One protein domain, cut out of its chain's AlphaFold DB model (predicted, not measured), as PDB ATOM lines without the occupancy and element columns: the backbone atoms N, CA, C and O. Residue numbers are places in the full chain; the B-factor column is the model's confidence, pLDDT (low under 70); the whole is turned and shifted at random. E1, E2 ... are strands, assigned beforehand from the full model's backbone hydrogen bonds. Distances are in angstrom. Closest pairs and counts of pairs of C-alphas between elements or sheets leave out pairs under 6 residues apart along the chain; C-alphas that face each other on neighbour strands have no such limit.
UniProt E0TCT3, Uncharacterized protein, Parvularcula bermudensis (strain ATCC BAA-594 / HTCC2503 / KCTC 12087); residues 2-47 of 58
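This is residues 2 to 47 of the 58 residues of an uncharacterized protein of Parvularcula bermudensis (strain ATCC BAA-594 / HTCC2503 / KCTC 12087) (UniProt E0TCT3). What does the model look like? It has little regular structure: a two-stranded antiparallel hairpin, E1 then E2, whose turn makes one end of a loose rod, with the long loop stretches 2 to 21 and 35 to 47 gathered toward the other end. How big is it? The printed part has 46 residues, 6 of them in named strands, no named helix, and is all strand by class. The radius of gyration of the C-alphas is 12.0 A, the spans 36 by 18 by 13 A.

How do the strands stand? E1, residues 22 to 24, and E2, residues 32 to 34, are antiparallel neighbours, their directions 131 degrees apart. Which atoms pair? N 24 and O 32, 2.8 A apart, are within hydrogen-bond range.

Where does E1 begin? C-alpha 22 is at (13.793, 39.676, -27.313); E1 is 6.2 A long from first to last C-alpha. Where does E2 end? C-alpha 34 is at (9.682, 36.050, -27.601); E2 is 6.5 A long.

What is farthest apart? The C-alphas of Ala 5 and Gly 29, 36.3 A. Any cut or low confidence? The printed part has no cut; residues 26 to 30 have pLDDT under 70.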
ATOM      1  N   THR A   2       1.426  43.208  -8.583       90.56
ATOM      2  CA  THR A   2       2.096  42.106  -9.295       90.56
ATOM      3  C   THR A   2       1.665  42.057 -10.760       90.56
ATOM      4  O   THR A   2       0.710  42.736 -11.149       90.56
ATOM      5  N   CYS A   3       2.342  41.246 -11.573       92.50
ATOM      6  CA  CYS A   3       2.034  41.064 -12.988       92.50
ATOM      7  C   CYS A   3       0.558  40.713 -13.236       92.50
ATOM      8  O   CYS A   3      -0.023  41.276 -14.149       92.50
ATOM      9  N   ASN A   4      -0.099  39.914 -12.385       91.56
ATOM     10  CA  ASN A   4      -1.512  39.533 -12.561       91.56
ATOM     11  C   ASN A   4      -2.498  40.703 -12.750       91.56
ATOM     12  O   ASN A   4      -3.541  40.520 -13.361       91.56
ATOM     13  N   ALA A   5      -2.203  41.876 -12.187       90.12
ATOM     14  CA  ALA A   5      -3.065  43.060 -12.280       90.12
ATOM     15  C   ALA A   5      -2.428  44.190 -13.109       90.12
ATOM     16  O   ALA A   5      -2.870  45.337 -13.043       90.12
ATOM     17  N   CYS A   6      -1.337  43.893 -13.819       93.06
ATOM     18  CA  CYS A   6      -0.560  44.867 -14.570       93.06
ATOM     19  C   CYS A   6      -1.041  44.930 -16.024       93.06
ATOM     20  O   CYS A   6      -1.151  43.894 -16.674       93.06
ATOM     21  N   ALA A   7      -1.208  46.135 -16.571       94.00
ATOM     22  CA  ALA A   7      -1.592  46.382 -17.966       94.00
ATOM     23  C   ALA A   7      -0.638  45.743 -18.994       94.00
ATOM     24  O   ALA A   7      -0.994  45.518 -20.146       94.00
ATOM     25  N   PHE A   8       0.602  45.456 -18.590       93.56
ATOM     26  CA  PHE A   8       1.608  44.841 -19.457       93.56
ATOM     27  C   PHE A   8       1.595  43.310 -19.436       93.56
ATOM     28  O   PHE A   8       2.340  42.694 -20.196       93.56
ATOM     29  N   PHE A   9       0.832  42.681 -18.546       94.44
ATOM     30  CA  PHE A   9       0.843  41.233 -18.405       94.44
ATOM     31  C   PHE A   9      -0.112  40.575 -19.399       94.44
ATOM     32  O   PHE A   9      -1.293  40.901 -19.462       94.44
ATOM     33  N   ASN A  10       0.407  39.625 -20.174       93.75
ATOM     34  CA  ASN A  10      -0.390  38.782 -21.051       93.75
ATOM     35  C   ASN A  10      -0.625  37.422 -20.386       93.75
ATOM     36  O   ASN A  10       0.299  36.611 -20.287       93.75
ATOM     37  N   GLU A  11      -1.868  37.143 -19.993       90.88
ATOM     38  CA  GLU A  11      -2.231  35.887 -19.328       90.88
ATOM     39  C   GLU A  11      -2.071  34.649 -20.218       90.88
ATOM     40  O   GLU A  11      -1.738  33.584 -19.705       90.88
ATOM     41  N   ILE A  12      -2.264  34.778 -21.537       89.25
ATOM     42  CA  ILE A  12      -2.270  33.634 -22.467       89.25
ATOM     43  C   ILE A  12      -0.893  32.957 -22.520       89.25
ATOM     44  O   ILE A  12      -0.807  31.734 -22.559       89.25
ATOM     45  N   GLY A  13       0.180  33.751 -22.508       87.62
ATOM     46  CA  GLY A  13       1.561  33.257 -22.532       87.62
ATOM     47  C   GLY A  13       2.286  33.359 -21.189       87.62
ATOM     48  O   GLY A  13       3.446  32.969 -21.100       87.62
ATOM     49  N   SER A  14       1.635  33.911 -20.156       93.88
ATOM     50  CA  SER A  14       2.297  34.374 -18.926       93.88
ATOM     51  C   SER A  14       3.502  35.270 -19.234       93.88
ATOM     52  O   SER A  14       4.604  35.044 -18.750       93.88
ATOM     53  N   GLU A  15       3.308  36.277 -20.084       94.81
ATOM     54  CA  GLU A  15       4.389  37.113 -20.622       94.81
ATOM     55  C   GLU A  15       4.318  38.549 -20.094       94.81
ATOM     56  O   GLU A  15       3.233  39.114 -19.935       94.81
ATOM     57  N   CYS A  16       5.473  39.187 -19.899       93.69
ATOM     58  CA  CYS A  16       5.557  40.620 -19.620       93.69
ATOM     59  C   CYS A  16       5.827  41.409 -20.907       93.69
ATOM     60  O   CYS A  16       6.897  41.291 -21.500       93.69
ATOM     61  N   ARG A  17       4.886  42.272 -21.307       93.50
ATOM     62  CA  ARG A  17       4.973  43.098 -22.524       93.50
ATOM     63  C   ARG A  17       5.436  44.536 -22.295       93.50
ATOM     64  O   ARG A  17       5.228  45.401 -23.139       93.50
ATOM     65  N   ARG A  18       6.076  44.800 -21.154       93.50
ATOM     66  CA  ARG A  18       6.633  46.121 -20.818       93.50
ATOM     67  C   ARG A  18       7.702  46.573 -21.819       93.50
ATOM     68  O   ARG A  18       7.756  47.749 -22.155       93.50
ATOM     69  N   TYR A  19       8.532  45.644 -22.288       90.38
ATOM     70  CA  TYR A  19       9.644  45.904 -23.205       90.38
ATOM     71  C   TYR A  19       9.564  45.010 -24.421       90.38
ATOM     72  O   TYR A  19       9.213  43.850 -24.252       90.38
ATOM     73  N   ALA A  20       9.969  45.519 -25.587       91.31
ATOM     74  CA  ALA A  20       9.978  44.792 -26.855       91.31
ATOM     75  C   ALA A  20      10.474  43.332 -26.721       91.31
ATOM     76  O   ALA A  20      11.415  43.069 -25.957       91.31
ATOM     77  N   PRO A  21       9.868  42.386 -27.469       90.56
ATOM     78  CA  PRO A  21      10.223  40.979 -27.377       90.56
ATOM     79  C   PRO A  21      11.688  40.805 -27.770       90.56
ATOM     80  O   PRO A  21      12.191  41.476 -28.673       90.56
ATOM     81  N   GLN A  22      12.381  39.918 -27.068       89.00
ATOM     82  CA  GLN A  22      13.793  39.676 -27.313       89.00
ATOM     83  C   GLN A  22      13.940  38.678 -28.466       89.00
ATOM     84  O   GLN A  22      13.125  37.751 -28.572       89.00
ATOM     85  N   PRO A  23      14.947  38.841 -29.338       87.75
ATOM     86  CA  PRO A  23      15.264  37.817 -30.318       87.75
ATOM     87  C   PRO A  23      15.677  36.544 -29.574       87.75
ATOM     88  O   PRO A  23      16.502  36.589 -28.664       87.75
ATOM     89  N   VAL A  24      15.096  35.411 -29.952       82.44
ATOM     90  CA  VAL A  24      15.553  34.097 -29.507       82.44
ATOM     91  C   VAL A  24      16.366  33.470 -30.629       82.44
ATOM     92  O   VAL A  24      15.938  33.455 -31.787       82.44
ATOM     93  N   ASP A  25      17.559  32.984 -30.281       70.75
ATOM     94  CA  ASP A  25      18.475  32.364 -31.231       70.75
ATOM     95  C   ASP A  25      17.794  31.190 -31.923       70.75
ATOM     96  O   ASP A  25      17.482  30.142 -31.345       70.75
ATOM     97  N   ALA A  26      17.530  31.390 -33.204       64.31
ATOM     98  CA  ALA A  26      16.874  30.412 -34.027       64.31
ATOM     99  C   ALA A  26      17.907  29.439 -34.567       64.31
ATOM    100  O   ALA A  26      18.357  29.556 -35.706       64.31
ATOM    101  N   ALA A  27      18.226  28.417 -33.776       62.50
ATOM    102  CA  ALA A  27      19.101  27.318 -34.188       62.50
ATOM    103  C   ALA A  27      18.654  26.607 -35.495       62.50
ATOM    104  O   ALA A  27      19.379  25.765 -36.019       62.50
ATOM    105  N   LYS A  28      17.467  26.930 -36.037       61.72
ATOM    106  CA  LYS A  28      16.903  26.398 -37.288       61.72
ATOM    107  C   LYS A  28      16.431  27.471 -38.288       61.72
ATOM    108  O   LYS A  28      15.486  27.235 -39.030       61.72
ATOM    109  N   GLY A  29      17.068  28.641 -38.325       63.69
ATOM    110  CA  GLY A  29      16.934  29.584 -39.450       63.69
ATOM    111  C   GLY A  29      15.703  30.503 -39.454       63.69
ATOM    112  O   GLY A  29      15.644  31.410 -40.277       63.69
ATOM    113  N   GLU A  30      14.759  30.347 -38.525       68.81
ATOM    114  CA  GLU A  30      13.638  31.281 -38.340       68.81
ATOM    115  C   GLU A  30      13.855  32.147 -37.099       68.81
ATOM    116  O   GLU A  30      13.500  31.710 -36.004       68.81
ATOM    117  N   MET A  31      14.415  33.358 -37.233       72.31
ATOM    118  CA  MET A  31      14.515  34.292 -36.098       72.31
ATOM    119  C   MET A  31      13.130  34.516 -35.484       72.31
ATOM    120  O   MET A  31      12.266  35.154 -36.086       72.31
ATOM    121  N   LYS A  32      12.914  33.977 -34.283       82.19
ATOM    122  CA  LYS A  32      11.691  34.197 -33.510       82.19
ATOM    123  C   LYS A  32      11.983  35.258 -32.464       82.19
ATOM    124  O   LYS A  32      13.086  35.334 -31.935       82.19
ATOM    125  N   ALA A  33      11.000  36.101 -32.189       89.06
ATOM    126  CA  ALA A  33      11.040  37.002 -31.051       89.06
ATOM    127  C   ALA A  33      10.103  36.445 -29.980       89.06
ATOM    128  O   ALA A  33       9.035  35.916 -30.298       89.06
ATOM    129  N   SER A  34      10.498  36.524 -28.716       89.06
ATOM    130  CA  SER A  34       9.682  36.050 -27.601       89.06
ATOM    131  C   SER A  34       9.665  37.072 -26.480       89.06
ATOM    132  O   SER A  34      10.660  37.747 -26.204       89.06
ATOM    133  N   TRP A  35       8.506  37.212 -25.846       92.19
ATOM    134  CA  TRP A  35       8.389  38.012 -24.638       92.19
ATOM    135  C   TRP A  35       8.915  37.212 -23.444       92.19
ATOM    136  O   TRP A  35       8.825  35.983 -23.438       92.19
ATOM    137  N   PRO A  36       9.458  37.883 -22.418       91.25
ATOM    138  CA  PRO A  36       9.883  37.203 -21.206       91.25
ATOM    139  C   PRO A  36       8.673  36.616 -20.475       91.25
ATOM    140  O   PRO A  36       7.703  37.324 -20.182       91.25
ATOM    141  N   THR A  37       8.754  35.327 -20.155       93.44
ATOM    142  CA  THR A  37       7.772  34.642 -19.312       93.44
ATOM    143  C   THR A  37       7.965  35.061 -17.853       93.44
ATOM    144  O   THR A  37       9.080  35.009 -17.338       93.44
ATOM    145  N   VAL A  38       6.890  35.480 -17.188       93.88
ATOM    146  CA  VAL A  38       6.871  35.919 -15.783       93.88
ATOM    147  C   VAL A  38       5.700  35.280 -15.043       93.88
ATOM    148  O   VAL A  38       4.647  35.008 -15.623       93.88
ATOM    149  N   ALA A  39       5.850  35.062 -13.741       94.50
ATOM    150  CA  ALA A  39       4.764  34.580 -12.905       94.50
ATOM    151  C   ALA A  39       3.751  35.696 -12.609       94.50
ATOM    152  O   ALA A  39       4.083  36.871 -12.472       94.50
ATOM    153  N   LYS A  40       2.490  35.314 -12.389       93.25
ATOM    154  CA  LYS A  40       1.416  36.225 -11.945       93.25
ATOM    155  C   LYS A  40       1.761  36.988 -10.657       93.25
ATOM    156  O   LYS A  40       1.286  38.109 -10.450       93.25
ATOM    157  N   SER A  41       2.564  36.371  -9.795       94.12
ATOM    158  CA  SER A  41       3.045  36.921  -8.528       94.12
ATOM    159  C   SER A  41       4.291  37.797  -8.662       94.12
ATOM    160  O   SER A  41       4.651  38.444  -7.682       94.12
ATOM    161  N   ASP A  42       4.936  37.845  -9.832       93.25
ATOM    162  CA  ASP A  42       6.144  38.647 -10.019       93.25
ATOM    163  C   ASP A  42       5.844  40.141  -9.973       93.25
ATOM    164  O   ASP A  42       4.737  40.609 -10.260       93.25
ATOM    165  N   TRP A  43       6.867  40.909  -9.611       91.19
ATOM    166  CA  TRP A  43       6.827  42.360  -9.622       91.19
ATOM    167  C   TRP A  43       8.187  42.924 -10.024       91.19
ATOM    168  O   TRP A  43       9.216  42.592  -9.445       91.19
ATOM    169  N   CYS A  44       8.173  43.804 -11.023       91.00
ATOM    170  CA  CYS A  44       9.367  44.366 -11.652       91.00
ATOM    171  C   CYS A  44       9.529  45.881 -11.421       91.00
ATOM    172  O   CYS A  44      10.262  46.539 -12.162       91.00
ATOM    173  N   GLY A  45       8.797  46.458 -10.460       90.88
ATOM    174  CA  GLY A  45       8.851  47.884 -10.104       90.88
ATOM    175  C   GLY A  45       8.016  48.826 -10.983       90.88
ATOM    176  O   GLY A  45       7.525  49.828 -10.481       90.88
ATOM    177  N   GLU A  46       7.764  48.492 -12.253       89.75
ATOM    178  CA  GLU A  46       6.975  49.329 -13.183       89.75
ATOM    179  C   GLU A  46       5.556  48.794 -13.401       89.75
ATOM    180  O   GLU A  46       5.109  48.542 -14.520       89.75
ATOM    181  N   PHE A  47       4.838  48.579 -12.306       91.00
ATOM    182  CA  PHE A  47       3.430  48.229 -12.396       91.00
ATOM    183  C   PHE A  47       2.632  49.387 -13.008       91.00
ATOM    184  O   PHE A  47       2.735  50.524 -12.547       91.00
TER     185      PHE A  47